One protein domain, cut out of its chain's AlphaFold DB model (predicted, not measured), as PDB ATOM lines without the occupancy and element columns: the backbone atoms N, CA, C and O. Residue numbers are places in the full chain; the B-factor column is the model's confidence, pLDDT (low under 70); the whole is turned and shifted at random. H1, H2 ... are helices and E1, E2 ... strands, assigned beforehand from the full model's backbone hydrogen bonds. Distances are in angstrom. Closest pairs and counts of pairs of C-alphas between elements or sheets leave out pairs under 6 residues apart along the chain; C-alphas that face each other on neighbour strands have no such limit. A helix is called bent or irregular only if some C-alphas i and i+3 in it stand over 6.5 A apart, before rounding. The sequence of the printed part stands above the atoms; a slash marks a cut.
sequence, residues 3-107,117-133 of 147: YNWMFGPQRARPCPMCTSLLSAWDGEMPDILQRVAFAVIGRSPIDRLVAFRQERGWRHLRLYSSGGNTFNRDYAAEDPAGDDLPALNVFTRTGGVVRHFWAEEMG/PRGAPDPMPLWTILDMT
ATOM      1  N   TYR A   3      97.233  76.076 131.612       97.88
ATOM      2  CA  TYR A   3      98.178  77.146 131.890       97.88
ATOM      3  C   TYR A   3      97.473  78.283 132.624       97.88
ATOM      4  O   TYR A   3      96.530  78.867 132.083       97.88
ATOM      5  N   ASN A   4      97.917  78.599 133.835       96.88
ATOM      6  CA  ASN A   4      97.447  79.748 134.592       96.88
ATOM      7  C   ASN A   4      98.151  80.987 134.047       96.88
ATOM      8  O   ASN A   4      99.362  81.162 134.160       96.88
ATOM      9  N   TRP A   5      97.374  81.823 133.380       96.69
ATOM     10  CA  TRP A   5      97.833  83.051 132.773       96.69
ATOM     11  C   TRP A   5      97.734  84.182 133.788       96.69
ATOM     12  O   TRP A   5      96.636  84.516 134.243       96.69
ATOM     13  N   MET A   6      98.879  84.803 134.085       95.25
ATOM     14  CA  MET A   6      98.979  86.016 134.901       95.25
ATOM     15  C   MET A   6      98.323  87.213 134.196       95.25
ATOM     16  O   MET A   6      98.971  88.078 133.590       95.25
ATOM     17  N   PHE A   7      96.998  87.219 134.232       95.50
ATOM     18  CA  PHE A   7      96.145  88.330 133.863       95.50
ATOM     19  C   PHE A   7      94.980  88.418 134.849       95.50
ATOM     20  O   PHE A   7      93.807  88.292 134.490       95.50
ATOM     21  N   GLY A   8      95.315  88.571 136.127       93.62
ATOM     22  CA  GLY A   8      94.368  88.801 137.206       93.62
ATOM     23  C   GLY A   8      93.700  90.179 137.125       93.62
ATOM     24  O   GLY A   8      94.183  91.071 136.422       93.62
ATOM     25  N   PRO A   9      92.590  90.383 137.855       91.25
ATOM     26  CA  PRO A   9      91.780  91.599 137.762       91.25
ATOM     27  C   PRO A   9      92.530  92.885 138.151       91.25
ATOM     28  O   PRO A   9      92.178  93.954 137.661       91.25
ATOM     29  N   GLN A  10      93.576  92.786 138.982       89.81
ATOM     30  CA  GLN A  10      94.392  93.931 139.412       89.81
ATOM     31  C   GLN A  10      95.411  94.385 138.354       89.81
ATOM     32  O   GLN A  10      95.891  95.518 138.386       89.81
ATOM     33  N   ARG A  11      95.748  93.530 137.381       91.94
ATOM     34  CA  ARG A  11      96.721  93.861 136.338       91.94
ATOM     35  C   ARG A  11      96.088  94.700 135.246       91.94
ATOM     36  O   ARG A  11      95.239  94.203 134.516       91.94
ATOM     37  N   ALA A  12      96.594  95.910 135.010       93.88
ATOM     38  CA  ALA A  12      96.194  96.720 133.855       93.88
ATOM     39  C   ALA A  12      96.438  95.999 132.512       93.88
ATOM     40  O   ALA A  12      95.604  96.053 131.611       93.88
ATOM     41  N   ARG A  13      97.561  95.283 132.396       96.31
ATOM     42  CA  ARG A  13      97.971  94.507 131.217       96.31
ATOM     43  C   ARG A  13      98.541  93.149 131.662       96.31
ATOM     44  O   ARG A  13      99.086  93.075 132.765       96.31
ATOM     45  N   PRO A  14      98.422  92.083 130.853       96.56
ATOM     46  CA  PRO A  14      98.885  90.752 131.244       96.56
ATOM     47  C   PRO A  14     100.403  90.696 131.419       96.56
ATOM     48  O   PRO A  14     101.135  91.531 130.887       96.56
ATOM     49  N   CYS A  15     100.887  89.682 132.136       95.38
ATOM     50  CA  CYS A  15     102.318  89.411 132.249       95.38
ATOM     51  C   CYS A  15     102.970  89.287 130.856       95.38
ATOM     52  O   CYS A  15     102.509  88.478 130.037       95.38
ATOM     53  N   PRO A  16     104.042  90.054 130.567       95.50
ATOM     54  CA  PRO A  16     104.719  89.981 129.278       95.50
ATOM     55  C   PRO A  16     105.327  88.610 128.976       95.50
ATOM     56  O   PRO A  16     105.209  88.143 127.846       95.50
ATOM     57  N   MET A  17     105.902  87.924 129.970       93.88
ATOM     58  CA  MET A  17     106.482  86.592 129.770       93.88
ATOM     59  C   MET A  17     105.414  85.528 129.497       93.88
ATOM     60  O   MET A  17     105.546  84.784 128.528       93.88
ATOM     61  N   CYS A  18     104.302  85.514 130.244       95.94
ATOM     62  CA  CYS A  18     103.169  84.643 129.905       95.94
ATOM     63  C   CYS A  18     102.637  84.936 128.498       95.94
ATOM     64  O   CYS A  18     102.310  84.023 127.749       95.94
ATOM     65  N   THR A  19     102.559  86.217 128.120       97.06
ATOM     66  CA  THR A  19     102.101  86.626 126.786       97.06
ATOM     67  C   THR A  19     103.061  86.160 125.689       97.06
ATOM     68  O   THR A  19     102.610  85.750 124.621       97.06
ATOM     69  N   SER A  20     104.371  86.201 125.935       96.06
ATOM     70  CA  SER A  20     105.385  85.693 125.005       96.06
ATOM     71  C   SER A  20     105.228  84.188 124.784       96.06
ATOM     72  O   SER A  20     105.077  83.766 123.636       96.06
ATOM     73  N   LEU A  21     105.130  83.406 125.866       96.50
ATOM     74  CA  LEU A  21     104.885  81.963 125.798       96.50
ATOM     75  C   LEU A  21     103.588  81.640 125.052       96.50
ATOM     76  O   LEU A  21     103.595  80.849 124.113       96.50
ATOM     77  N   LEU A  22     102.482  82.287 125.423       97.69
ATOM     78  CA  LEU A  22     101.184  82.047 124.795       97.69
ATOM     79  C   LEU A  22     101.182  82.436 123.314       97.69
ATOM     80  O   LEU A  22     100.536  81.765 122.519       97.69
ATOM     81  N   SER A  23     101.940  83.464 122.916       96.94
ATOM     82  CA  SER A  23     102.083  83.822 121.499       96.94
ATOM     83  C   SER A  23     102.804  82.737 120.700       96.94
ATOM     84  O   SER A  23     102.396  82.457 119.577       96.94
ATOM     85  N   ALA A  24     103.835  82.107 121.271       96.31
ATOM     86  CA  ALA A  24     104.496  80.971 120.633       96.31
ATOM     87  C   ALA A  24     103.558  79.757 120.560       96.31
ATOM     88  O   ALA A  24     103.386  79.158 119.502       96.31
ATOM     89  N   TRP A  25     102.891  79.429 121.669       97.25
ATOM     90  CA  TRP A  25     101.979  78.290 121.719       97.25
ATOM     91  C   TRP A  25     100.732  78.463 120.865       97.25
ATOM     92  O   TRP A  25     100.224  77.457 120.396       97.25
ATOM     93  N   ASP A  26     100.227  79.678 120.627       98.12
ATOM     94  CA  ASP A  26      99.095  79.876 119.712       98.12
ATOM     95  C   ASP A  26      99.403  79.321 118.313       98.12
ATOM     96  O   ASP A  26      98.539  78.678 117.721       98.12
ATOM     97  N   GLY A  27     100.637  79.498 117.827       97.06
ATOM     98  CA  GLY A  27     101.092  78.947 116.547       97.06
ATOM     99  C   GLY A  27     101.172  77.419 116.530       97.06
ATOM    100  O   GLY A  27     100.757  76.804 115.554       97.06
ATOM    101  N   GLU A  28     101.630  76.816 117.628       96.50
ATOM    102  CA  GLU A  28     101.813  75.359 117.773       96.50
ATOM    103  C   GLU A  28     100.536  74.619 118.216       96.50
ATOM    104  O   GLU A  28     100.429  73.392 118.140       96.50
ATOM    105  N   MET A  29      99.535  75.353 118.703       97.62
ATOM    106  CA  MET A  29      98.322  74.783 119.284       97.62
ATOM    107  C   MET A  29      97.555  73.846 118.330       97.62
ATOM    108  O   MET A  29      97.027  72.846 118.823       97.62
ATOM    109  N   PRO A  30      97.479  74.079 116.999       98.19
ATOM    110  CA  PRO A  30      96.878  73.119 116.071       98.19
ATOM    111  C   PRO A  30      97.462  71.703 116.162       98.19
ATOM    112  O   PRO A  30      96.700  70.740 116.077       98.19
ATOM    113  N   ASP A  31      98.771  71.561 116.381       98.12
ATOM    114  CA  ASP A  31      99.436  70.260 116.511       98.12
ATOM    115  C   ASP A  31      99.330  69.701 117.932       98.12
ATOM    116  O   ASP A  31      98.990  68.529 118.119       98.12
ATOM    117  N   ILE A  32      99.500  70.549 118.951       97.12
ATOM    118  CA  ILE A  32      99.333  70.155 120.361       97.12
ATOM    119  C   ILE A  32      97.933  69.563 120.599       97.12
ATOM    120  O   ILE A  32      97.788  68.509 121.234       97.12
ATOM    121  N   LEU A  33      96.891  70.199 120.050       97.75
ATOM    122  CA  LEU A  33      95.499  69.780 120.232       97.75
ATOM    123  C   LEU A  33      95.156  68.441 119.564       97.75
ATOM    124  O   LEU A  33      94.127  67.858 119.907       97.75
ATOM    125  N   GLN A  34      96.001  67.909 118.673       97.81
ATOM    126  CA  GLN A  34      95.828  66.555 118.125       97.81
ATOM    127  C   GLN A  34      96.109  65.467 119.171       97.81
ATOM    128  O   GLN A  34      95.673  64.325 119.016       97.81
ATOM    129  N   ARG A  35      96.852  65.798 120.233       97.56
ATOM    130  CA  ARG A  35      97.294  64.843 121.258       97.56
ATOM    131  C   ARG A  35      96.752  65.152 122.646       97.56
ATOM    132  O   ARG A  35      96.538  64.226 123.424       97.56
ATOM    133  N   VAL A  36      96.554  66.428 122.978       96.31
ATOM    134  CA  VAL A  36      96.257  66.860 124.347       96.31
ATOM    135  C   VAL A  36      95.200  67.963 124.363       96.31
ATOM    136  O   VAL A  36      95.277  68.931 123.617       96.31
ATOM    137  N   ALA A  37      94.221  67.862 125.267       96.19
ATOM    138  CA  ALA A  37      93.304  68.969 125.541       96.19
ATOM    139  C   ALA A  37      94.014  70.075 126.340       96.19
ATOM    140  O   ALA A  37      94.652  69.790 127.360       96.19
ATOM    141  N   PHE A  38      93.859  71.330 125.911       97.69
ATOM    142  CA  PHE A  38      94.549  72.480 126.496       97.69
ATOM    143  C   PHE A  38      93.580  73.596 126.913       97.69
ATOM    144  O   PHE A  38      92.632  73.896 126.183       97.69
ATOM    145  N   ALA A  39      93.836  74.222 128.067       98.00
ATOM    146  CA  ALA A  39      93.106  75.389 128.562       98.00
ATOM    147  C   ALA A  39      94.065  76.462 129.093       98.00
ATOM    148  O   ALA A  39      94.949  76.167 129.892       98.00
ATOM    149  N   VAL A  40      93.861  77.711 128.682       98.38
ATOM    150  CA  VAL A  40      94.548  78.883 129.238       98.38
ATOM    151  C   VAL A  40      93.575  79.593 130.169       98.38
ATOM    152  O   VAL A  40      92.467  79.938 129.757       98.38
ATOM    153  N   ILE A  41      93.957  79.780 131.426       98.19
ATOM    154  CA  ILE A  41      93.043  80.160 132.502       98.19
ATOM    155  C   ILE A  41      93.534  81.452 133.141       98.19
ATOM    156  O   ILE A  41      94.627  81.489 133.694       98.19
ATOM    157  N   GLY A  42      92.727  82.508 133.078       96.44
ATOM    158  CA  GLY A  42      92.997  83.771 133.766       96.44
ATOM    159  C   GLY A  42      91.940  84.067 134.826       96.44
ATOM    160  O   GLY A  42      90.776  83.698 134.674       96.44
ATOM    161  N   ARG A  43      92.322  84.785 135.888       94.94
ATOM    162  CA  ARG A  43      91.383  85.194 136.950       94.94
ATOM    163  C   ARG A  43      90.469  86.353 136.529       94.94
ATOM    164  O   ARG A  43      89.432  86.576 137.144       94.94
ATOM    165  N   SER A  44      90.847  87.106 135.492       95.56
ATOM    166  CA  SER A  44      90.023  88.196 134.961       95.56
ATOM    167  C   SER A  44      88.708  87.706 134.336       95.56
ATOM    168  O   SER A  44      88.636  86.564 133.869       95.56
ATOM    169  N   PRO A  45      87.688  88.584 134.251       96.38
ATOM    170  CA  PRO A  45      86.495  88.359 133.438       96.38
ATOM    171  C   PRO A  45      86.824  87.905 132.008       96.38
ATOM    172  O   PRO A  45      87.809  88.345 131.408       96.38
ATOM    173  N   ILE A  46      86.015  86.990 131.465       97.50
ATOM    174  CA  ILE A  46      86.311  86.325 130.186       97.50
ATOM    175  C   ILE A  46      86.360  87.297 128.998       97.50
ATOM    176  O   ILE A  46      87.169  87.111 128.094       97.50
ATOM    177  N   ASP A  47      85.549  88.350 129.014       97.75
ATOM    178  CA  ASP A  47      85.538  89.422 128.014       97.75
ATOM    179  C   ASP A  47      86.888  90.147 127.940       97.75
ATOM    180  O   ASP A  47      87.415  90.353 126.848       97.75
ATOM    181  N   ARG A  48      87.513  90.432 129.088       97.56
ATOM    182  CA  ARG A  48      88.857  91.023 129.164       97.56
ATOM    183  C   ARG A  48      89.928  90.094 128.590       97.56
ATOM    184  O   ARG A  48      90.806  90.545 127.854       97.56
ATOM    185  N   LEU A  49      89.852  88.800 128.907       98.25
ATOM    186  CA  LEU A  49      90.773  87.791 128.372       98.25
ATOM    187  C   LEU A  49      90.638  87.680 126.842       98.25
ATOM    188  O   LEU A  49      91.638  87.661 126.122       98.25
ATOM    189  N   VAL A  50      89.400  87.649 126.339       98.38
ATOM    190  CA  VAL A  50      89.087  87.574 124.905       98.38
ATOM    191  C   VAL A  50      89.504  88.845 124.166       98.38
ATOM    192  O   VAL A  50      90.071  88.736 123.081       98.38
ATOM    193  N   ALA A  51      89.289  90.030 124.739       98.44
ATOM    194  CA  ALA A  51      89.719  91.289 124.137       98.44
ATOM    195  C   ALA A  51      91.237  91.304 123.903       98.44
ATOM    196  O   ALA A  51      91.697  91.634 122.812       98.44
ATOM    197  N   PHE A  52      92.022  90.855 124.886       98.38
ATOM    198  CA  PHE A  52      93.474  90.780 124.726       98.38
ATOM    199  C   PHE A  52      93.906  89.700 123.720       98.38
ATOM    200  O   PHE A  52      94.824  89.921 122.932       98.38
ATOM    201  N   ARG A  53      93.222  88.548 123.686       98.25
ATOM    202  CA  ARG A  53      93.435  87.522 122.649       98.25
ATOM    203  C   ARG A  53      93.263  88.098 121.243       98.25
ATOM    204  O   ARG A  53      94.077  87.818 120.368       98.25
ATOM    205  N   GLN A  54      92.202  88.880 121.039       98.31
ATOM    206  CA  GLN A  54      91.910  89.539 119.766       98.31
ATOM    207  C   GLN A  54      92.976  90.582 119.428       98.31
ATOM    208  O   GLN A  54      93.481  90.576 118.311       98.31
ATOM    209  N   GLU A  55      93.371  91.409 120.400       97.69
ATOM    210  CA  GLU A  55      94.450  92.393 120.246       97.69
ATOM    211  C   GLU A  55      95.764  91.739 119.786       97.69
ATOM    212  O   GLU A  55      96.439  92.253 118.897       97.69
ATOM    213  N   ARG A  56      96.114  90.576 120.351       97.25
ATOM    214  CA  ARG A  56      97.320  89.816 119.977       97.25
ATOM    215  C   ARG A  56      97.167  88.974 118.711       97.25
ATOM    216  O   ARG A  56      98.150  88.384 118.270       97.25
ATOM    217  N   GLY A  57      95.968  88.891 118.135       97.94
ATOM    218  CA  GLY A  57      95.700  88.077 116.950       97.94
ATOM    219  C   GLY A  57      95.776  86.565 117.191       97.94
ATOM    220  O   GLY A  57      95.963  85.813 116.237       97.94
ATOM    221  N   TRP A  58      95.632  86.105 118.437       98.38
ATOM    222  CA  TRP A  58      95.699  84.680 118.775       98.38
ATOM    223  C   TRP A  58      94.463  83.923 118.281       98.38
ATOM    224  O   TRP A  58      93.321  84.249 118.629       98.38
ATOM    225  N   ARG A  59      94.673  82.867 117.499       98.00
ATOM    226  CA  ARG A  59      93.601  82.155 116.785       98.00
ATOM    227  C   ARG A  59      93.211  80.833 117.426       98.00
ATOM    228  O   ARG A  59      92.036  80.473 117.360       98.00
ATOM    229  N   HIS A  60      94.131  80.153 118.088       98.19
ATOM    230  CA  HIS A  60      93.990  78.746 118.454       98.19
ATOM    231  C   HIS A  60      93.886  78.506 119.964       98.19
ATOM    232  O   HIS A  60      93.342  77.480 120.381       98.19
ATOM    233  N   LEU A  61      94.333  79.452 120.796       97.94
ATOM    234  CA  LEU A  61      94.220  79.329 122.250       97.94
ATOM    235  C   LEU A  61      92.761  79.309 122.738       97.94
ATOM    236  O   LEU A  61      91.947  80.174 122.401       97.94
ATOM    237  N   ARG A  62      92.450  78.341 123.609       97.31
ATOM    238  CA  ARG A  62      91.168  78.244 124.325       97.31
ATOM    239  C   ARG A  62      91.289  78.905 125.693       97.31
ATOM    240  O   ARG A  62      92.007  78.400 126.555       97.31
ATOM    241  N   LEU A  63      90.591  80.027 125.868       98.38
ATOM    242  CA  LEU A  63      90.632  80.824 127.093       98.38
ATOM    243  C   LEU A  63      89.454  80.507 128.013       98.38
ATOM    244  O   LEU A  63      88.324  80.350 127.553       98.38
ATOM    245  N   TYR A  64      89.726  80.484 129.312       98.25
ATOM    246  CA  TYR A  64      88.748  80.284 130.372       98.25
ATOM    247  C   TYR A  64      88.984  81.296 131.492       98.25
ATOM    248  O   TYR A  64      90.116  81.712 131.740       98.25
ATOM    249  N   SER A  65      87.906  81.674 132.177       97.50
ATOM    250  CA  SER A  65      87.980  82.514 133.369       97.50
ATOM    251  C   SER A  65      87.762  81.675 134.623       97.50
ATOM    252  O   SER A  65      86.817  80.886 134.690       97.50
ATOM    253  N   SER A  66      88.618  81.872 135.618       96.19
ATOM    254  CA  SER A  66      88.462  81.330 136.971       96.19
ATOM    255  C   SER A  66      87.947  82.367 137.969       96.19
ATOM    256  O   SER A  66      87.853  82.070 139.154       96.19
ATOM    257  N   GLY A  67      87.563  83.570 137.521       91.44
ATOM    258  CA  GLY A  67      87.192  84.683 138.409       91.44
ATOM    259  C   GLY A  67      86.014  84.413 139.358       91.44
ATOM    260  O   GLY A  67      85.832  85.152 140.318       91.44
ATOM    261  N   GLY A  68      85.230  83.357 139.114       90.06
ATOM    262  CA  GLY A  68      84.127  82.915 139.975       90.06
ATOM    263  C   GLY A  68      84.388  81.622 140.756       90.06
ATOM    264  O   GLY A  68      83.442  81.053 141.293       90.06
ATOM    265  N   ASN A  69      85.618  81.101 140.775       94.19
ATOM    266  CA  ASN A  69      85.958  79.865 141.483       94.19
ATOM    267  C   ASN A  69      87.389  79.898 142.050       94.19
ATOM    268  O   ASN A  69      88.065  80.923 142.037       94.19
ATOM    269  N   THR A  70      87.840  78.769 142.595       94.56
ATOM    270  CA  THR A  70      89.110  78.659 143.323       94.56
ATOM    271  C   THR A  70      90.248  78.066 142.499       94.56
ATOM    272  O   THR A  70      91.316  77.827 143.048       94.56
ATOM    273  N   PHE A  71      90.068  77.853 141.190       95.94
ATOM    274  CA  PHE A  71      91.023  77.096 140.375       95.94
ATOM    275  C   PHE A  71      92.456  77.637 140.471       95.94
ATOM    276  O   PHE A  71      93.391  76.872 140.684       95.94
ATOM    277  N   ASN A  72      92.645  78.955 140.362       94.69
ATOM    278  CA  ASN A  72      93.981  79.548 140.445       94.69
ATOM    279  C   ASN A  72      94.596  79.456 141.846       94.69
ATOM    280  O   ASN A  72      95.799  79.249 141.968       94.69
ATOM    281  N   ARG A  73      93.783  79.554 142.901       93.19
ATOM    282  CA  ARG A  73      94.253  79.319 144.271       93.19
ATOM    283  C   ARG A  73      94.727  77.874 144.429       93.19
ATOM    284  O   ARG A  73      95.788  77.635 144.988       93.19
ATOM    285  N   ASP A  74      93.947  76.926 143.917       94.94
ATOM    286  CA  ASP A  74      94.174  75.496 144.137       94.94
ATOM    287  C   ASP A  74      95.316  74.927 143.265       94.94
ATOM    288  O   ASP A  74      95.969  73.978 143.688       94.94
ATOM    289  N   TYR A  75      95.578  75.504 142.081       94.75
ATOM    290  CA  TYR A  75      96.540  74.969 141.094       94.75
ATOM    291  C   TYR A  75      97.668  75.921 140.671       94.75
ATOM    292  O   TYR A  75      98.513  75.542 139.868       94.75
ATOM    293  N   ALA A  76      97.691  77.154 141.175       92.56
ATOM    294  CA  ALA A  76      98.818  78.076 140.997       92.56
ATOM    295  C   ALA A  76      99.284  78.696 142.322       92.56
ATOM    296  O   ALA A  76     100.101  79.611 142.310       92.56
ATOM    297  N   ALA A  77      98.740  78.231 143.455       88.38
ATOM    298  CA  ALA A  77      98.987  78.791 144.783       88.38
ATOM    299  C   ALA A  77      98.765  80.319 144.857       88.38
ATOM    300  O   ALA A  77      99.397  81.008 145.656       88.38
ATOM    301  N   GLU A  78      97.869  80.857 144.022       88.25
ATOM    302  CA  GLU A  78      97.582  82.292 144.007       88.25
ATOM    303  C   GLU A  78      96.859  82.726 145.285       88.25
ATOM    304  O   GLU A  78      95.837  82.146 145.664       88.25
ATOM    305  N   ASP A  79      97.334  83.819 145.885       79.44
ATOM    306  CA  ASP A  79      96.558  84.576 146.861       79.44
ATOM    307  C   ASP A  79      95.518  85.435 146.111       79.44
ATOM    308  O   ASP A  79      95.887  86.279 145.286       79.44
ATOM    309  N   PRO A  80      94.206  85.273 146.374       67.69
ATOM    310  CA  PRO A  80      93.181  86.136 145.797       67.69
ATOM    311  C   PRO A  80      93.393  87.634 146.071       67.69
ATOM    312  O   PRO A  80      92.957  88.448 145.253       67.69
ATOM    313  N   ALA A  81      94.036  87.986 147.190       71.06
ATOM    314  CA  ALA A  81      94.367  89.358 147.575       71.06
ATOM    315  C   ALA A  81      95.742  89.826 147.066       71.06
ATOM    316  O   ALA A  81      96.027  91.024 147.110       71.06
ATOM    317  N   GLY A  82      96.574  88.899 146.591       71.94
ATOM    318  CA  GLY A  82      97.937  89.151 146.143       71.94
ATOM    319  C   GLY A  82      98.110  89.050 144.629       71.94
ATOM    320  O   GLY A  82      97.156  89.132 143.843       71.94
ATOM    321  N   ASP A  83      99.367  88.874 144.235       77.75
ATOM    322  CA  ASP A  83      99.760  88.747 142.838       77.75
ATOM    323  C   ASP A  83      99.256  87.438 142.217       77.75
ATOM    324  O   ASP A  83      99.045  86.417 142.877       77.75
ATOM    325  N   ASP A  84      99.019  87.481 140.911       86.75
ATOM    326  CA  ASP A  84      98.780  86.288 140.115       86.75
ATOM    327  C   ASP A  84     100.091  85.554 139.826       86.75
ATOM    328  O   ASP A  84     101.153  86.162 139.697       86.75
ATOM    329  N   LEU A  85     100.008  84.230 139.711       90.38
ATOM    330  CA  LEU A  85     101.157  83.358 139.524       90.38
ATOM    331  C   LEU A  85     100.958  82.536 138.253       90.38
ATOM    332  O   LEU A  85      99.846  82.079 137.972       90.38
ATOM    333  N   PRO A  86     102.011  82.360 137.441       93.25
ATOM    334  CA  PRO A  86     101.912  81.499 136.288       93.25
ATOM    335  C   PRO A  86     102.014  80.048 136.751       93.25
ATOM    336  O   PRO A  86     102.820  79.742 137.626       93.25
ATOM    337  N   ALA A  87     101.233  79.164 136.133       94.81
ATOM    338  CA  ALA A  87     101.328  77.737 136.407       94.81
ATOM    339  C   ALA A  87     101.023  76.863 135.186       94.81
ATOM    340  O   ALA A  87     100.330  77.306 134.276       94.81
ATOM    341  N   LEU A  88     101.509  75.626 135.154       96.44
ATOM    342  CA  LEU A  88     101.390  74.632 134.081       96.44
ATOM    343  C   LEU A  88     101.068  73.230 134.635       96.44
ATOM    344  O   LEU A  88     101.915  72.363 134.828       96.44
ATOM    345  N   ASN A  89      99.786  72.925 134.748       97.31
ATOM    346  CA  ASN A  89      99.360  71.659 135.332       97.31
ATOM    347  C   ASN A  89      98.993  70.632 134.243       97.31
ATOM    348  O   ASN A  89      98.354  70.934 133.221       97.31
ATOM    349  N   VAL A  90      99.330  69.365 134.478       97.50
ATOM    350  CA  VAL A  90      98.903  68.213 133.679       97.50
ATOM    351  C   VAL A  90      97.926  67.372 134.482       97.50
ATOM    352  O   VAL A  90      98.199  66.920 135.590       97.50
ATOM    353  N   PHE A  91      96.783  67.100 133.862       98.19
ATOM    354  CA  PHE A  91      95.753  66.227 134.401       98.19
ATOM    355  C   PHE A  91      95.568  65.023 133.488       98.19
ATOM    356  O   PHE A  91      95.625  65.150 132.263       98.19
ATOM    357  N   THR A  92      95.277  63.873 134.084       97.81
ATOM    358  CA  THR A  92      94.830  62.675 133.367       97.81
ATOM    359  C   THR A  92      93.356  62.425 133.646       97.81
ATOM    360  O   THR A  92      92.837  62.797 134.701       97.81
ATOM    361  N   ARG A  93      92.664  61.789 132.696       96.06
ATOM    362  CA  ARG A  93      91.282  61.344 132.878       96.06
ATOM    363  C   ARG A  93      91.144  59.888 132.457       96.06
ATOM    364  O   ARG A  93      91.185  59.590 131.268       96.06
ATOM    365  N   THR A  94      90.911  59.008 133.426       95.69
ATOM    366  CA  THR A  94      90.749  57.561 133.202       95.69
ATOM    367  C   THR A  94      89.518  57.074 133.951       95.69
ATOM    368  O   THR A  94      89.359  57.372 135.135       95.69
ATOM    369  N   GLY A  95      88.618  56.362 133.265       94.94
ATOM    370  CA  GLY A  95      87.366  55.883 133.868       94.94
ATOM    371  C   GLY A  95      86.467  57.013 134.390       94.94
ATOM    372  O   GLY A  95      85.804  56.857 135.406       94.94
ATOM    373  N   GLY A  96      86.504  58.188 133.752       95.69
ATOM    374  CA  GLY A  96      85.737  59.367 134.167       95.69
ATOM    375  C   GLY A  96      86.362  60.195 135.296       95.69
ATOM    376  O   GLY A  96      85.974  61.351 135.461       95.69
ATOM    377  N   VAL A  97      87.360  59.660 136.004       97.06
ATOM    378  CA  VAL A  97      88.039  60.324 137.126       97.06
ATOM    379  C   VAL A  97      89.180  61.194 136.617       97.06
ATOM    380  O   VAL A  97      90.047  60.709 135.889       97.06
ATOM    381  N   VAL A  98      89.195  62.461 137.030       96.38
ATOM    382  CA  VAL A  98      90.300  63.395 136.775       96.38
ATOM    383  C   VAL A  98      91.320  63.286 137.905       96.38
ATOM    384  O   VAL A  98      90.945  63.281 139.075       96.38
ATOM    385  N   ARG A  99      92.607  63.198 137.562       97.25
ATOM    386  CA  ARG A  99      93.718  63.220 138.520       97.25
ATOM    387  C   ARG A  99      94.744  64.260 138.112       97.25
ATOM    388  O   ARG A  99      95.081  64.351 136.932       97.25
ATOM    389  N   HIS A 100      95.254  64.997 139.090       97.56
ATOM    390  CA  HIS A 100      96.439  65.821 138.907       97.56
ATOM    391  C   HIS A 100      97.655  64.895 138.766       97.56
ATOM    392  O   HIS A 100      97.881  64.047 139.627       97.56
ATOM    393  N   PHE A 101      98.347  64.974 137.632       97.38
ATOM    394  CA  PHE A 101      99.445  64.070 137.280       97.38
ATOM    395  C   PHE A 101     100.811  64.721 137.484       97.38
ATOM    396  O   PHE A 101     101.730  64.058 137.954       97.38
ATOM    397  N   TRP A 102     100.940  65.997 137.128       96.25
ATOM    398  CA  TRP A 102     102.192  66.738 137.211       96.25
ATOM    399  C   TRP A 102     101.911  68.239 137.254       96.25
ATOM    400  O   TRP A 102     101.016  68.693 136.540       96.25
ATOM    401  N   ALA A 103     102.714  68.976 138.013       94.19
ATOM    402  CA  ALA A 103     102.832  70.425 137.946       94.19
ATOM    403  C   ALA A 103     104.315  70.801 137.871       94.19
ATOM    404  O   ALA A 103     105.194  70.064 138.327       94.19
ATOM    405  N   GLU A 104     104.583  71.948 137.273       91.56
ATOM    406  CA  GLU A 104     105.831  72.667 137.444       91.56
ATOM    407  C   GLU A 104     105.975  73.139 138.896       91.56
ATOM    408  O   GLU A 104     105.034  73.622 139.511       91.56
ATOM    409  N   GLU A 105     107.182  73.030 139.438       88.25
ATOM    410  CA  GLU A 105     107.457  73.362 140.846       88.25
ATOM    411  C   GLU A 105     108.605  74.384 140.966       88.25
ATOM    412  O   GLU A 105     109.123  74.653 142.052       88.25
ATOM    413  N   MET A 106     109.059  74.950 139.837       88.06
ATOM    414  CA  MET A 106     110.127  75.947 139.839       88.06
ATOM    415  C   MET A 106     109.559  77.352 140.051       88.06
ATOM    416  O   MET A 106     108.893  77.903 139.174       88.06
ATOM    417  N   GLY A 107     109.908  77.944 141.192       84.44
ATOM    418  CA  GLY A 107     109.548  79.299 141.598       84.44
ATOM    419  C   GLY A 107     110.773  80.112 142.036       84.44
ATOM    420  O   GLY A 107     111.907  79.668 141.848       84.44
ATOM    421  N   PRO A 117     112.266  82.993 137.644       83.06
ATOM    422  CA  PRO A 117     111.820  81.613 137.711       83.06
ATOM    423  C   PRO A 117     111.310  81.149 136.351       83.06
ATOM    424  O   PRO A 117     110.564  81.848 135.659       83.06
ATOM    425  N   ARG A 118     111.713  79.935 135.975       78.50
ATOM    426  CA  ARG A 118     111.448  79.408 134.636       78.50
ATOM    427  C   ARG A 118     110.302  78.414 134.600       78.50
ATOM    428  O   ARG A 118     109.814  78.187 133.517       78.50
ATOM    429  N   GLY A 119     109.801  77.896 135.725       84.88
ATOM    430  CA  GLY A 119     108.856  76.765 135.766       84.88
ATOM    431  C   GLY A 119     107.749  76.789 134.709       84.88
ATOM    432  O   GLY A 119     107.770  76.008 133.762       84.88
ATOM    433  N   ALA A 120     106.797  77.709 134.845       84.81
ATOM    434  CA  ALA A 120     105.688  77.829 133.903       84.81
ATOM    435  C   ALA A 120     106.089  78.366 132.505       84.81
ATOM    436  O   ALA A 120     105.523  77.887 131.520       84.81
ATOM    437  N   PRO A 121     107.008  79.351 132.361       82.12
ATOM    438  CA  PRO A 121     107.422  79.844 131.047       82.12
ATOM    439  C   PRO A 121     108.474  78.997 130.308       82.12
ATOM    440  O   PRO A 121     108.744  79.291 129.147       82.12
ATOM    441  N   ASP A 122     109.069  77.974 130.924       83.25
ATOM    442  CA  ASP A 122     110.182  77.198 130.348       83.25
ATOM    443  C   ASP A 122     109.871  76.547 128.994       83.25
ATOM    444  O   ASP A 122     110.738  76.580 128.122       83.25
ATOM    445  N   PRO A 123     108.657  76.010 128.734       87.00
ATOM    446  CA  PRO A 123     108.393  75.317 127.477       87.00
ATOM    447  C   PRO A 123     108.145  76.257 126.284       87.00
ATOM    448  O   PRO A 123     107.591  75.829 125.267       87.00
ATOM    449  N   MET A 124     108.514  77.540 126.377       91.19
ATOM    450  CA  MET A 124     108.516  78.434 125.221       91.19
ATOM    451  C   MET A 124     109.851  78.379 124.460       91.19
ATOM    452  O   MET A 124     110.916  78.388 125.076       91.19
ATOM    453  N   PRO A 125     109.829  78.426 123.116       92.38
ATOM    454  CA  PRO A 125     111.041  78.286 122.306       92.38
ATOM    455  C   PRO A 125     112.037  79.441 122.472       92.38
ATOM    456  O   PRO A 125     113.221  79.268 122.192       92.38
ATOM    457  N   LEU A 126     111.581  80.616 122.930       92.38
ATOM    458  CA  LEU A 126     112.410  81.816 123.074       92.38
ATOM    459  C   LEU A 126     113.676  81.543 123.895       92.38
ATOM    460  O   LEU A 126     114.776  81.861 123.450       92.38
ATOM    461  N   TRP A 127     113.522  80.944 125.077       88.00
ATOM    462  CA  TRP A 127     114.649  80.708 125.976       88.00
ATOM    463  C   TRP A 127     115.631  79.694 125.413       88.00
ATOM    464  O   TRP A 127     116.830  79.946 125.422       88.00
ATOM    465  N   THR A 128     115.119  78.602 124.845       89.19
ATOM    466  CA  THR A 128     115.941  77.585 124.189       89.19
ATOM    467  C   THR A 128     116.794  78.179 123.070       89.19
ATOM    468  O   THR A 128     117.965  77.837 122.955       89.19
ATOM    469  N   ILE A 129     116.235  79.088 122.263       92.69
ATOM    470  CA  ILE A 129     116.973  79.742 121.176       92.69
ATOM    471  C   ILE A 129     118.029  80.708 121.730       92.69
ATOM    472  O   ILE A 129     119.164  80.700 121.259       92.69
ATOM    473  N   LEU A 130     117.684  81.529 122.728       91.56
ATOM    474  CA  LEU A 130     118.625  82.481 123.328       91.56
ATOM    475  C   LEU A 130     119.805  81.775 124.012       91.56
ATOM    476  O   LEU A 130     120.948  82.201 123.839       91.56
ATOM    477  N   ASP A 131     119.546  80.656 124.695       88.94
ATOM    478  CA  ASP A 131     120.562  79.819 125.347       88.94
ATOM    479  C   ASP A 131     121.572  79.208 124.351       88.94
ATOM    480  O   ASP A 131     122.684  78.860 124.742       88.94
ATOM    481  N   MET A 132     121.231  79.104 123.059       93.50
ATOM    482  CA  MET A 132     122.159  78.653 122.008       93.50
ATOM    483  C   MET A 132     123.117  79.752 121.527       93.50
ATOM    484  O   MET A 132     124.057  79.469 120.782       93.50
ATOM    485  N   THR A 133     122.882  81.009 121.903       94.38
ATOM    486  CA  THR A 133     123.727  82.140 121.504       94.38
ATOM    487  C   THR A 133     124.800  82.427 122.561       94.38
ATOM    488  O   THR A 133     124.566  82.190 123.746       94.38
TER     489      THR A 133
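What this domain is: This is residues 3 to 107 and 117 to 133 of the 147 residues of the protein "Putative dithiol-disulfide oxidoreductase (DUF899 family)" of Paraburkholderia sp. MM5384-R2 (UniProt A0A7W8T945). What does the printed part look like? E1 and E2 form a small parallel sheet with E1 near the middle of the domain, H2 packs on E2, the kinked helix H1 passes near H2, and the antiparallel hairpin of E3 and E4 runs out to its turn at Gly 95. Short H3 sits at the start of E3, and residues 128 to 133, of which 128 to 131 belong to H4, stick out as a free end. What are its make-up and size? The printed part has 122 residues, with four named helices and four named strands in the order H1, E1, H2, E2, H3, E3, E4, H4, and its class is mixed, helices and strands. It is compact, with a radius of gyration of the C-alphas of 14.4 A and spans of 41 by 40 by 29 A.

How they stand to each other: What comes first along the printed part? After residues 3 to 15, which hold no named element, H1, residues 16 to 32, is near H2, residues 46 to 55, with 5 pairs of C-alphas within 10 A. H1 has a kink of 47 degrees near residue 26 and is irregular, with C-alphas 27 and 30 at 7.2 A. How is the first sheet built? E1, residues 39 to 42, and E2, residues 63 to 65, are parallel neighbours at 43 degrees, with N 64 and O 40 within hydrogen-bond range at 2.8 A. E1, H2 and E2 form a strand-helix-strand unit, two parallel neighbour strands with a helix between, and its crossover is right-handed. The closest C-alphas of H2 and E2 are those of Ile 46 and Ser 65, 5.2 A apart. What follows? H3, residues 71 to 76, comes closest to E3, residues 87 to 94, at the C-alphas of Ala 76 and Ala 87, 5.2 A apart. E3 and E4, residues 97 to 103, form an antiparallel hairpin at 148 degrees, with N 92 and O 99 within hydrogen-bond range at 2.9 A. H4, residues 125 to 131, is close to H1 but not clearly touching; their closest C-alphas, of Ala 24 and Pro 125, are 7.3 A apart. Are the helix backbones complete? Every O i to N i+4 pair is within hydrogen-bond range in H2, H3 and H4, and 10 of 13 are in H1.

Where its parts are: Where does the first helix begin? H1 starts at C-alpha 16, (104.719, 89.981, 129.278), and is 22.4 A long. How long are the others? H2 measures 14.2 A, E3 23.0 A, E4 17.9 A and H4 10.1 A; E1, E2 and H3 are shorter. Where does the last helix end? H4 ends at C-alpha 131, (120.562, 79.819, 125.347).

The domain as a whole: How far does it reach? The two C-alphas farthest apart, of Gly 95 and Thr 133, are 46.5 A apart. Is there a cut? Residues 108 to 116 are not printed, and C-alphas 107 and 117 are 5.1 A apart across the cut, which lies in the link from E4 to H4. Of the links that are printed whole, none is long. Where is confidence low? The mean pLDDT of the printed part is 93.7, and Pro 80 is the one printed residue under 70.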